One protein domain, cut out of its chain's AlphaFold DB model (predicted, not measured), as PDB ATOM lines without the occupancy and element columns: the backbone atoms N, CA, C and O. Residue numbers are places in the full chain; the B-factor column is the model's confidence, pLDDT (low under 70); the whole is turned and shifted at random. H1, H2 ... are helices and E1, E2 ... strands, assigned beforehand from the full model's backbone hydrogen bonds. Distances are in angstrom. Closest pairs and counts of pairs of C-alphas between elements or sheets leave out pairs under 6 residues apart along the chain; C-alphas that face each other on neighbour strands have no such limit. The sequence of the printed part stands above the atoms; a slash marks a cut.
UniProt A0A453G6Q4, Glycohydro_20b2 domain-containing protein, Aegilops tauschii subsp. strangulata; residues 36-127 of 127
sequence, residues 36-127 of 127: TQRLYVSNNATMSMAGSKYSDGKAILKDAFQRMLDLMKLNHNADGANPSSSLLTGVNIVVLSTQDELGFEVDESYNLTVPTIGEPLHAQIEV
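AT A GLANCE: This is residues 36 to 127 of the 127 residues of the protein "Glycohydro_20b2 domain-containing protein" of Aegilops tauschii subsp. strangulata (UniProt A0A453G6Q4). A strongly twisted sheet of four strands forms a wall, and one helix, H1, packs over one face of it, running along the edge strand E1 rather than over the middle of the sheet. Two long loops lie at opposite ends of the long axis, with Pro 83 in one and Phe 104 in the other. The printed part has 92 residues, with one named helix and four named strands in the order E1, H1, E2, E3, E4; the sheet runs E1, E2, E4, E3 and is mixed. The class is mixed, helices and strands, with under half of the residues in named elements. The whole is elongated, spanning 45 by 26 by 21 A, and only just compact, close to loose, with a radius of gyration of the C-alphas of 14.7 A.

HOW THE PARTS SIT: Strand E1, residues 40 to 48, bends by 92 degrees at residue 43. Helix H1, residues 60 to 75, is on the sheet at a height of 9.5 A and lies over E1. On the local plane its line stands at 6 degrees to that of E1, and it runs along the strands. The closest C-alphas of E1 and H1 are those of Asn 43 and Lys 73, 6.5 A apart. In H1 every O i to N i+4 pair is within hydrogen-bond range. E2, residues 87 to 94, is the parallel neighbour of E1 at 29 degrees, with N 42 and O 88 at 2.9 A and N 91 and O 46 at 2.9 A. E1, H1 and E2 form a strand-helix-strand unit, two parallel neighbour strands with a helix between them along the chain, and its crossover is left-handed. E3, residues 111 to 113, is the other edge strand and is apart from E1. E4, residues 121 to 126, is an inner strand, parallel to E2 at 25 degrees, with N 92 and O 123 at 2.8 A. E3 and E4 form a hairpin, antiparallel at 172 degrees, with N 113 and O 124 at 2.9 A.

IN THESE COORDINATES: E1 begins at C-alpha 40, (126.938, 124.094, 156.356), and measures 18.4 A from first to last C-alpha. H1 measures 23.2 A and begins at C-alpha 60, (109.904, 136.581, 169.430). E2 measures 21.1 A, E3 6.6 A and E4 16.2 A; E4 ends at C-alpha 126, (125.072, 140.591, 169.503).

THE WHOLE: The C-alphas of Pro 83 and Phe 104, the two farthest apart, are 46.5 A from each other. The printed part has no cut and ends at the chain's last residue, Val 127. The links E1 to H1, H1 to E2 and E2 to E3 are long; E3 to E4 is short. The mean pLDDT of the printed part is 85.7, with residues 75 to 84 and 118 to 119 under 70.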
ATOM      1  N   THR A  36     137.428 132.422 153.591       83.25
ATOM      2  CA  THR A  36     137.347 131.625 152.353       83.25
ATOM      3  C   THR A  36     136.659 130.267 152.532       83.25
ATOM      4  O   THR A  36     136.432 129.543 151.562       83.25
ATOM      5  N   GLN A  37     136.352 129.883 153.774       80.38
ATOM      6  CA  GLN A  37     135.746 128.595 154.100       80.38
ATOM      7  C   GLN A  37     134.223 128.646 153.984       80.38
ATOM      8  O   GLN A  37     133.587 129.635 154.342       80.38
ATOM      9  N   ARG A  38     133.632 127.537 153.530       81.00
ATOM     10  CA  ARG A  38     132.177 127.345 153.504       81.00
ATOM     11  C   ARG A  38     131.769 126.451 154.667       81.00
ATOM     12  O   ARG A  38     132.326 125.368 154.831       81.00
ATOM     13  N   LEU A  39     130.784 126.906 155.430       82.56
ATOM     14  CA  LEU A  39     130.149 126.141 156.498       82.56
ATOM     15  C   LEU A  39     128.754 125.712 156.053       82.56
ATOM     16  O   LEU A  39     128.087 126.435 155.311       82.56
ATOM     17  N   TYR A  40     128.311 124.557 156.534       83.38
ATOM     18  CA  TYR A  40     126.938 124.094 156.356       83.38
ATOM     19  C   TYR A  40     126.166 124.310 157.647       83.38
ATOM     20  O   TYR A  40     126.717 124.142 158.729       83.38
ATOM     21  N   VAL A  41     124.892 124.677 157.553       85.56
ATOM     22  CA  VAL A  41     124.032 124.808 158.732       85.56
ATOM     23  C   VAL A  41     123.335 123.479 158.979       85.56
ATOM     24  O   VAL A  41     122.759 122.899 158.062       85.56
ATOM     25  N   SER A  42     123.393 122.987 160.214       86.25
ATOM     26  CA  SER A  42     122.700 121.762 160.609       86.25
ATOM     27  C   SER A  42     121.184 121.914 160.486       86.25
ATOM     28  O   SER A  42     120.607 122.895 160.953       86.25
ATOM     29  N   ASN A  43     120.511 120.882 159.967       83.38
ATOM     30  CA  ASN A  43     119.046 120.782 159.993       83.38
ATOM     31  C   ASN A  43     118.482 120.824 161.426       83.38
ATOM     32  O   ASN A  43     117.331 121.211 161.642       83.38
ATOM     33  N   ASN A  44     119.306 120.455 162.403       86.69
ATOM     34  CA  ASN A  44     118.976 120.456 163.822       86.69
ATOM     35  C   ASN A  44     119.706 121.585 164.561       86.69
ATOM     36  O   ASN A  44     120.018 121.438 165.743       86.69
ATOM     37  N   ALA A  45     120.033 122.681 163.866       90.38
ATOM     38  CA  ALA A  45     120.663 123.833 164.491       90.38
ATOM     39  C   ALA A  45     119.809 124.364 165.652       90.38
ATOM     40  O   ALA A  45     118.582 124.426 165.564       90.38
ATOM     41  N   THR A  46     120.470 124.750 166.740       93.88
ATOM     42  CA  THR A  46     119.815 125.214 167.971       93.88
ATOM     43  C   THR A  46     120.055 126.700 168.224       93.88
ATOM     44  O   THR A  46     121.005 127.285 167.709       93.88
ATOM     45  N   MET A  47     119.185 127.316 169.026       95.25
ATOM     46  CA  MET A  47     119.339 128.693 169.492       95.25
ATOM     47  C   MET A  47     119.683 128.699 170.981       95.25
ATOM     48  O   MET A  47     119.029 128.013 171.769       95.25
ATOM     49  N   SER A  48     120.664 129.509 171.374       95.44
ATOM     50  CA  SER A  48     120.936 129.849 172.772       95.44
ATOM     51  C   SER A  48     120.885 131.358 172.985       95.44
ATOM     52  O   SER A  48     121.016 132.134 172.043       95.44
ATOM     53  N   MET A  49     120.711 131.774 174.238       95.75
ATOM     54  CA  MET A  49     120.733 133.184 174.645       95.75
ATOM     55  C   MET A  49     121.693 133.414 175.815       95.75
ATOM     56  O   MET A  49     121.421 134.168 176.751       95.75
ATOM     57  N   ALA A  50     122.814 132.694 175.810       94.75
ATOM     58  CA  ALA A  50     123.802 132.773 176.872       94.75
ATOM     59  C   ALA A  50     124.427 134.176 176.891       94.75
ATOM     60  O   ALA A  50     124.991 134.618 175.891       94.75
ATOM     61  N   GLY A  51     124.319 134.863 178.031       94.94
ATOM     62  CA  GLY A  51     124.798 136.239 178.207       94.94
ATOM     63  C   GLY A  51     123.793 137.331 177.822       94.94
ATOM     64  O   GLY A  51     124.089 138.507 178.021       94.94
ATOM     65  N   SER A  52     122.605 136.972 177.322       95.31
ATOM     66  CA  SER A  52     121.542 137.930 177.000       95.31
ATOM     67  C   SER A  52     120.878 138.497 178.261       95.31
ATOM     68  O   SER A  52     120.664 137.776 179.239       95.31
ATOM     69  N   LYS A  53     120.499 139.779 178.222       95.06
ATOM     70  CA  LYS A  53     119.622 140.407 179.227       95.06
ATOM     71  C   LYS A  53     118.144 140.300 178.857       95.06
ATOM     72  O   LYS A  53     117.291 140.356 179.741       95.06
ATOM     73  N   TYR A  54     117.840 140.143 177.572       93.06
ATOM     74  CA  TYR A  54     116.489 139.868 177.100       93.06
ATOM     75  C   TYR A  54     116.092 138.423 177.416       93.06
ATOM     76  O   TYR A  54     116.878 137.507 177.176       93.06
ATOM     77  N   SER A  55     114.880 138.218 177.933       91.38
ATOM     78  CA  SER A  55     114.380 136.908 178.374       91.38
ATOM     79  C   SER A  55     113.550 136.152 177.331       91.38
ATOM     80  O   SER A  55     113.177 135.010 177.582       91.38
ATOM     81  N   ASP A  56     113.233 136.780 176.195       92.31
ATOM     82  CA  ASP A  56     112.355 136.232 175.147       92.31
ATOM     83  C   ASP A  56     111.005 135.695 175.659       92.31
ATOM     84  O   ASP A  56     110.472 134.705 175.164       92.31
ATOM     85  N   GLY A  57     110.408 136.358 176.657       91.44
ATOM     86  CA  GLY A  57     109.139 135.920 177.259       91.44
ATOM     87  C   GLY A  57     107.952 135.876 176.283       91.44
ATOM     88  O   GLY A  57     107.025 135.094 176.483       91.44
ATOM     89  N   LYS A  58     107.996 136.682 175.214       92.00
ATOM     90  CA  LYS A  58     107.016 136.687 174.113       92.00
ATOM     91  C   LYS A  58     107.376 135.704 172.979       92.00
ATOM     92  O   LYS A  58     106.653 135.657 171.991       92.00
ATOM     93  N   ALA A  59     108.463 134.935 173.118       94.38
ATOM     94  CA  ALA A  59     108.983 133.977 172.135       94.38
ATOM     95  C   ALA A  59     109.307 134.573 170.747       94.38
ATOM     96  O   ALA A  59     109.292 133.868 169.739       94.38
ATOM     97  N   ILE A  60     109.622 135.868 170.682       93.62
ATOM     98  CA  ILE A  60     109.904 136.581 169.430       93.62
ATOM     99  C   ILE A  60     111.152 136.003 168.759       93.62
ATOM    100  O   ILE A  60     111.115 135.682 167.567       93.62
ATOM    101  N   LEU A  61     112.248 135.850 169.512       94.81
ATOM    102  CA  LEU A  61     113.508 135.331 168.975       94.81
ATOM    103  C   LEU A  61     113.390 133.850 168.650       94.81
ATOM    104  O   LEU A  61     113.811 133.428 167.572       94.81
ATOM    105  N   LYS A  62     112.763 133.072 169.536       95.19
ATOM    106  CA  LYS A  62     112.515 131.650 169.302       95.19
ATOM    107  C   LYS A  62     111.729 131.415 168.010       95.19
ATOM    108  O   LYS A  62     112.141 130.595 167.186       95.19
ATOM    109  N   ASP A  63     110.636 132.143 167.805       96.88
ATOM    110  CA  ASP A  63     109.802 131.976 166.615       96.88
ATOM    111  C   ASP A  63     110.508 132.498 165.355       96.88
ATOM    112  O   ASP A  63     110.389 131.903 164.283       96.88
ATOM    113  N   ALA A  64     111.271 133.593 165.459       95.19
ATOM    114  CA  ALA A  64     112.077 134.108 164.352       95.19
ATOM    115  C   ALA A  64     113.169 133.120 163.923       95.19
ATOM    116  O   ALA A  64     113.324 132.863 162.725       95.19
ATOM    117  N   PHE A  65     113.872 132.520 164.884       95.00
ATOM    118  CA  PHE A  65     114.881 131.500 164.624       95.00
ATOM    119  C   PHE A  65     114.277 130.278 163.931       95.00
ATOM    120  O   PHE A  65     114.826 129.809 162.934       95.00
ATOM    121  N   GLN A  66     113.122 129.796 164.402       94.75
ATOM    122  CA  GLN A  66     112.459 128.652 163.778       94.75
ATOM    123  C   GLN A  66     112.074 128.949 162.323       94.75
ATOM    124  O   GLN A  66     112.394 128.158 161.438       94.75
ATOM    125  N   ARG A  67     111.480 130.121 162.051       94.75
ATOM    126  CA  ARG A  67     111.156 130.541 160.675       94.75
ATOM    127  C   ARG A  67     112.398 130.611 159.783       94.75
ATOM    128  O   ARG A  67     112.348 130.176 158.636       94.75
ATOM    129  N   MET A  68     113.511 131.134 160.302       91.81
ATOM    130  CA  MET A  68     114.786 131.193 159.578       91.81
ATOM    131  C   MET A  68     115.304 129.785 159.250       91.81
ATOM    132  O   MET A  68     115.702 129.517 158.116       91.81
ATOM    133  N   LEU A  69     115.271 128.872 160.223       90.31
ATOM    134  CA  LEU A  69     115.710 127.491 160.037       90.31
ATOM    135  C   LEU A  69     114.838 126.748 159.016       90.31
ATOM    136  O   LEU A  69     115.368 126.015 158.182       90.31
ATOM    137  N   ASP A  70     113.527 126.975 159.037       90.50
ATOM    138  CA  ASP A  70     112.600 126.393 158.067       90.50
ATOM    139  C   ASP A  70     112.895 126.886 156.639       90.50
ATOM    140  O   ASP A  70     112.953 126.078 155.711       90.50
ATOM    141  N   LEU A  71     113.181 128.183 156.452       88.06
ATOM    142  CA  LEU A  71     113.597 128.734 155.153       88.06
ATOM    143  C   LEU A  71     114.926 128.148 154.661       88.06
ATOM    144  O   LEU A  71     115.068 127.846 153.475       88.06
ATOM    145  N   MET A  72     115.897 127.960 155.559       83.50
ATOM    146  CA  MET A  72     117.179 127.347 155.200       83.50
ATOM    147  C   MET A  72     117.007 125.891 154.763       83.50
ATOM    148  O   MET A  72     117.596 125.498 153.759       83.50
ATOM    149  N   LYS A  73     116.155 125.114 155.444       82.62
ATOM    150  CA  LYS A  73     115.861 123.714 155.083       82.62
ATOM    151  C   LYS A  73     115.240 123.570 153.696       82.62
ATOM    152  O   LYS A  73     115.549 122.616 152.993       82.62
ATOM    153  N   LEU A  74     114.386 124.511 153.289       78.38
ATOM    154  CA  LEU A  74     113.776 124.495 151.954       78.38
ATOM    155  C   LEU A  74     114.811 124.677 150.834       78.38
ATOM    156  O   LEU A  74     114.678 124.074 149.771       78.38
ATOM    157  N   ASN A  75     115.841 125.492 151.075       68.25
ATOM    158  CA  ASN A  75     116.848 125.848 150.071       68.25
ATOM    159  C   ASN A  75     118.124 124.992 150.149       68.25
ATOM    160  O   ASN A  75     118.869 124.895 149.170       68.25
ATOM    161  N   HIS A  76     118.390 124.366 151.297       62.47
ATOM    162  CA  HIS A  76     119.611 123.618 151.572       62.47
ATOM    163  C   HIS A  76     119.295 122.299 152.292       62.47
ATOM    164  O   HIS A  76     119.107 122.263 153.504       62.47
ATOM    165  N   ASN A  77     119.308 121.179 151.559       55.53
ATOM    166  CA  ASN A  77     119.325 119.845 152.169       55.53
ATOM    167  C   ASN A  77     120.725 119.565 152.747       55.53
ATOM    168  O   ASN A  77     121.601 119.050 152.050       55.53
ATOM    169  N   ALA A  78     120.945 119.906 154.019       55.25
ATOM    170  CA  ALA A  78     122.220 119.671 154.703       55.25
ATOM    171  C   ALA A  78     122.508 118.183 154.999       55.25
ATOM    172  O   ALA A  78     123.667 117.823 155.184       55.25
ATOM    173  N   ASP A  79     121.503 117.296 154.953       52.06
ATOM    174  CA  ASP A  79     121.684 115.842 155.153       52.06
ATOM    175  C   ASP A  79     122.448 115.140 154.008       52.06
ATOM    176  O   ASP A  79     122.681 113.934 154.056       52.06
ATOM    177  N   GLY A  80     122.870 115.885 152.980       50.62
ATOM    178  CA  GLY A  80     123.787 115.420 151.933       50.62
ATOM    179  C   GLY A  80     125.207 115.993 152.030       50.62
ATOM    180  O   GLY A  80     125.990 115.806 151.097       50.62
ATOM    181  N   ALA A  81     125.543 116.735 153.091       54.62
ATOM    182  CA  ALA A  81     126.860 117.347 153.230       54.62
ATOM    183  C   ALA A  81     127.942 116.274 153.440       54.62
ATOM    184  O   ALA A  81     127.795 115.364 154.256       54.62
ATOM    185  N   ASN A  82     129.044 116.376 152.689       55.91
ATOM    186  CA  ASN A  82     130.179 115.467 152.825       55.91
ATOM    187  C   ASN A  82     130.649 115.421 154.292       55.91
ATOM    188  O   ASN A  82     130.761 116.478 154.921       55.91
ATOM    189  N   PRO A  83     131.016 114.240 154.825       55.25
ATOM    190  CA  PRO A  83     131.402 114.063 156.230       55.25
ATOM    191  C   PRO A  83     132.643 114.871 156.652       55.25
ATOM    192  O   PRO A  83     132.954 114.951 157.833       55.25
ATOM    193  N   SER A  84     133.359 115.473 155.700       59.53
ATOM    194  CA  SER A  84     134.523 116.335 155.919       59.53
ATOM    195  C   SER A  84     134.199 117.835 155.983       59.53
ATOM    196  O   SER A  84     135.123 118.645 156.000       59.53
ATOM    197  N   SER A  85     132.924 118.228 155.921       70.62
ATOM    198  CA  SER A  85     132.518 119.638 155.919       70.62
ATOM    199  C   SER A  85     132.219 120.152 157.330       70.62
ATOM    200  O   SER A  85     131.627 119.451 158.145       70.62
ATOM    201  N   SER A  86     132.649 121.381 157.628       78.69
ATOM    202  CA  SER A  86     132.410 122.018 158.925       78.69
ATOM    203  C   SER A  86     130.939 122.420 159.068       78.69
ATOM    204  O   SER A  86     130.371 123.077 158.187       78.69
ATOM    205  N   LEU A  87     130.330 122.021 160.187       85.50
ATOM    206  CA  LEU A  87     128.897 122.140 160.437       85.50
ATOM    207  C   LEU A  87     128.616 123.158 161.549       85.50
ATOM    208  O   LEU A  87     129.052 122.985 162.682       85.50
ATOM    209  N   LEU A  88     127.841 124.191 161.232       88.44
ATOM    210  CA  LEU A  88     127.287 125.137 162.191       88.44
ATOM    211  C   LEU A  88     126.079 124.493 162.884       88.44
ATOM    212  O   LEU A  88     125.058 124.206 162.250       88.44
ATOM    213  N   THR A  89     126.183 124.257 164.187       90.88
ATOM    214  CA  THR A  89     125.168 123.529 164.971       90.88
ATOM    215  C   THR A  89     124.225 124.448 165.737       90.88
ATOM    216  O   THR A  89     123.299 123.972 166.397       90.88
ATOM    217  N   GLY A  90     124.422 125.761 165.657       92.25
ATOM    218  CA  GLY A  90     123.543 126.706 166.323       92.25
ATOM    219  C   GLY A  90     123.970 128.159 166.227       92.25
ATOM    220  O   GLY A  90     124.960 128.508 165.580       92.25
ATOM    221  N   VAL A  91     123.186 129.002 166.891       94.94
ATOM    222  CA  VAL A  91     123.408 130.443 167.015       94.94
ATOM    223  C   VAL A  91     123.188 130.852 168.469       94.94
ATOM    224  O   VAL A  91     122.168 130.507 169.066       94.94
ATOM    225  N   ASN A  92     124.125 131.608 169.032       96.00
ATOM    226  CA  ASN A  92     123.942 132.316 170.289       96.00
ATOM    227  C   ASN A  92     123.503 133.756 170.003       96.00
ATOM    228  O   ASN A  92     124.215 134.493 169.323       96.00
ATOM    229  N   ILE A  93     122.349 134.154 170.528       96.50
ATOM    230  CA  ILE A  93     121.811 135.508 170.379       96.50
ATOM    231  C   ILE A  93     121.939 136.228 171.718       96.50
ATOM    232  O   ILE A  93     121.346 135.821 172.718       96.50
ATOM    233  N   VAL A  94     122.717 137.302 171.740       96.75
ATOM    234  CA  VAL A  94     122.967 138.130 172.917       96.75
ATOM    235  C   VAL A  94     122.278 139.463 172.703       96.75
ATOM    236  O   VAL A  94     122.699 140.229 171.848       96.75
ATOM    237  N   VAL A  95     121.230 139.739 173.476       95.19
ATOM    238  CA  VAL A  95     120.560 141.044 173.457       95.19
ATOM    239  C   VAL A  95     120.896 141.780 174.748       95.19
ATOM    240  O   VAL A  95     120.593 141.311 175.852       95.19
ATOM    241  N   LEU A  96     121.557 142.924 174.624       92.50
ATOM    242  CA  LEU A  96     122.055 143.740 175.729       92.50
ATOM    243  C   LEU A  96     120.971 144.643 176.336       92.50
ATOM    244  O   LEU A  96     121.134 145.106 177.475       92.50
ATOM    245  N   SER A  97     119.884 144.866 175.593       88.75
ATOM    246  CA  SER A  97     118.669 145.568 176.017       88.75
ATOM    247  C   SER A  97     117.647 144.616 176.647       88.75
ATOM    248  O   SER A  97     117.596 143.427 176.338       88.75
ATOM    249  N   THR A  98     116.806 145.138 177.540       87.50
ATOM    250  CA  THR A  98     115.662 144.405 178.112       87.50
ATOM    251  C   THR A  98     114.328 144.789 177.470       87.50
ATOM    252  O   THR A  98     113.308 144.203 177.821       87.50
ATOM    253  N   GLN A  99     114.312 145.795 176.592       82.94
ATOM    254  CA  GLN A  99     113.093 146.334 175.990       82.94
ATOM    255  C   GLN A  99     112.704 145.564 174.727       82.94
ATOM    256  O   GLN A  99     113.559 145.249 173.907       82.94
ATOM    257  N   ASP A 100     111.406 145.313 174.562       83.88
ATOM    258  CA  ASP A 100     110.831 144.592 173.419       83.88
ATOM    259  C   ASP A 100     109.672 145.342 172.745       83.88
ATOM    260  O   ASP A 100     108.875 144.757 172.012       83.88
ATOM    261  N   GLU A 101     109.584 146.647 173.008       85.38
ATOM    262  CA  GLU A 101     108.591 147.546 172.434       85.38
ATOM    263  C   GLU A 101     109.101 148.181 171.139       85.38
ATOM    264  O   GLU A 101     110.276 148.532 171.012       85.38
ATOM    265  N   LEU A 102     108.186 148.370 170.189       86.81
ATOM    266  CA  LEU A 102     108.476 149.017 168.915       86.81
ATOM    267  C   LEU A 102     108.589 150.533 169.091       86.81
ATOM    268  O   LEU A 102     107.781 151.160 169.776       86.81
ATOM    269  N   GLY A 103     109.550 151.145 168.405       88.00
ATOM    270  CA  GLY A 103     109.739 152.590 168.421       88.00
ATOM    271  C   GLY A 103     110.720 153.048 167.350       88.00
ATOM    272  O   GLY A 103     111.520 152.266 166.851       88.00
ATOM    273  N   PHE A 104     110.662 154.332 167.002       87.12
ATOM    274  CA  PHE A 104     111.559 154.922 165.999       87.12
ATOM    275  C   PHE A 104     112.999 155.105 166.496       87.12
ATOM    276  O   PHE A 104     113.904 155.262 165.688       87.12
ATOM    277  N   GLU A 105     113.201 155.100 167.813       87.44
ATOM    278  CA  GLU A 105     114.506 155.281 168.462       87.44
ATOM    279  C   GLU A 105     115.108 153.950 168.938       87.44
ATOM    280  O   GLU A 105     116.044 153.940 169.734       87.44
ATOM    281  N   VAL A 106     114.547 152.819 168.493       87.50
ATOM    282  CA  VAL A 106     115.064 151.492 168.836       87.50
ATOM    283  C   VAL A 106     116.387 151.264 168.112       87.50
ATOM    284  O   VAL A 106     116.500 151.501 166.910       87.50
ATOM    285  N   ASP A 107     117.387 150.800 168.857       89.69
ATOM    286  CA  ASP A 107     118.667 150.396 168.289       89.69
ATOM    287  C   ASP A 107     118.535 149.013 167.639       89.69
ATOM    288  O   ASP A 107     118.335 148.009 168.321       89.69
ATOM    289  N   GLU A 108     118.617 148.978 166.308       91.19
ATOM    290  CA  GLU A 108     118.613 147.756 165.490       91.19
ATOM    291  C   GLU A 108     120.030 147.358 165.036       91.19
ATOM    292  O   GLU A 108     120.202 146.508 164.153       91.19
ATOM    293  N   SER A 109     121.064 147.995 165.592       94.06
ATOM    294  CA  SER A 109     122.456 147.657 165.300       94.06
ATOM    295  C   SER A 109     122.783 146.256 165.813       94.06
ATOM    296  O   SER A 109     122.339 145.855 166.881       94.06
ATOM    297  N   TYR A 110     123.598 145.509 165.069       95.75
ATOM    298  CA  TYR A 110     124.074 144.203 165.515       95.75
ATOM    299  C   TYR A 110     125.463 143.886 164.971       95.75
ATOM    300  O   TYR A 110     125.880 144.396 163.927       95.75
ATOM    301  N   ASN A 111     126.145 142.970 165.655       96.88
ATOM    302  CA  ASN A 111     127.350 142.312 165.169       96.88
ATOM    303  C   ASN A 111     127.074 140.823 164.953       96.88
ATOM    304  O   ASN A 111     126.617 140.132 165.862       96.88
ATOM    305  N   LEU A 112     127.388 140.322 163.757       96.00
ATOM    306  CA  LEU A 112     127.338 138.899 163.428       96.00
ATOM    307  C   LEU A 112     128.762 138.352 163.312       96.00
ATOM    308  O   LEU A 112     129.542 138.808 162.478       96.00
ATOM    309  N   THR A 113     129.077 137.336 164.114       95.19
ATOM    310  CA  THR A 113     130.333 136.583 164.021       95.19
ATOM    311  C   THR A 113     130.040 135.125 163.697       95.19
ATOM    312  O   THR A 113     129.249 134.475 164.379       95.19
ATOM    313  N   VAL A 114     130.703 134.592 162.670       93.06
ATOM    314  CA  VAL A 114     130.599 133.183 162.268       93.06
ATOM    315  C   VAL A 114     131.977 132.533 162.431       93.06
ATOM    316  O   VAL A 114     132.886 132.861 161.665       93.06
ATOM    317  N   PRO A 115     132.179 131.660 163.436       88.56
ATOM    318  CA  PRO A 115     133.483 131.062 163.685       88.56
ATOM    319  C   PRO A 115     133.768 129.900 162.730       88.56
ATOM    320  O   PRO A 115     132.869 129.168 162.322       88.56
ATOM    321  N   THR A 116     135.048 129.691 162.431       77.81
ATOM    322  CA  THR A 116     135.556 128.525 161.685       77.81
ATOM    323  C   THR A 116     136.243 127.492 162.582       77.81
ATOM    324  O   THR A 116     136.643 126.430 162.113       77.81
ATOM    325  N   ILE A 117     136.389 127.803 163.873       72.19
ATOM    326  CA  ILE A 117     137.032 126.969 164.892       72.19
ATOM    327  C   ILE A 117     136.187 126.957 166.170       72.19
ATOM    328  O   ILE A 117     135.593 127.971 166.530       72.19
ATOM    329  N   GLY A 118     136.165 125.818 166.862       65.38
ATOM    330  CA  GLY A 118     135.379 125.604 168.081       65.38
ATOM    331  C   GLY A 118     134.450 124.399 167.955       65.38
ATOM    332  O   GLY A 118     134.019 124.060 166.862       65.38
ATOM    333  N   GLU A 119     134.160 123.739 169.073       69.62
ATOM    334  CA  GLU A 119     133.260 122.583 169.137       69.62
ATOM    335  C   GLU A 119     132.308 122.769 170.330       69.62
ATOM    336  O   GLU A 119     132.779 122.754 171.473       69.62
ATOM    337  N   PRO A 120     130.991 122.955 170.121       74.75
ATOM    338  CA  PRO A 120     130.298 123.103 168.835       74.75
ATOM    339  C   PRO A 120     130.543 124.459 168.140       74.75
ATOM    340  O   PRO A 120     130.775 125.475 168.799       74.75
ATOM    341  N   LEU A 121     130.419 124.501 166.807       87.69
ATOM    342  CA  LEU A 121     130.451 125.751 166.036       87.69
ATOM    343  C   LEU A 121     129.108 126.480 166.143       87.69
ATOM    344  O   LEU A 121     128.128 126.104 165.491       87.69
ATOM    345  N   HIS A 122     129.075 127.550 166.939       90.94
ATOM    346  CA  HIS A 122     127.927 128.448 167.054       90.94
ATOM    347  C   HIS A 122     128.255 129.838 166.520       90.94
ATOM    348  O   HIS A 122     129.254 130.437 166.910       90.94
ATOM    349  N   ALA A 123     127.391 130.371 165.659       93.88
ATOM    350  CA  ALA A 123     127.472 131.780 165.291       93.88
ATOM    351  C   ALA A 123     127.004 132.642 166.468       93.88
ATOM    352  O   ALA A 123     126.216 132.185 167.295       93.88
ATOM    353  N   GLN A 124     127.461 133.887 166.529       96.06
ATOM    354  CA  GLN A 124     127.026 134.839 167.541       96.06
ATOM    355  C   GLN A 124     126.417 136.068 166.886       96.06
ATOM    356  O   GLN A 124     127.025 136.667 165.998       96.06
ATOM    357  N   ILE A 125     125.227 136.428 167.354       96.56
ATOM    358  CA  ILE A 125     124.569 137.696 167.058       96.56
ATOM    359  C   ILE A 125     124.533 138.481 168.361       96.56
ATOM    360  O   ILE A 125     124.005 137.984 169.355       96.56
ATOM    361  N   GLU A 126     125.103 139.675 168.362       96.75
ATOM    362  CA  GLU A 126     125.072 140.591 169.503       96.75
ATOM    363  C   GLU A 126     124.337 141.871 169.109       96.75
ATOM    364  O   GLU A 126     124.694 142.474 168.096       96.75
ATOM    365  N   VAL A 127     123.314 142.222 169.893       90.06
ATOM    366  CA  VAL A 127     122.385 143.354 169.715       90.06
ATOM    367  C   VAL A 127     122.391 144.212 170.973       90.06
ATOM    368  O   VAL A 127     122.179 143.639 172.068       90.06
TER     369      VAL A 127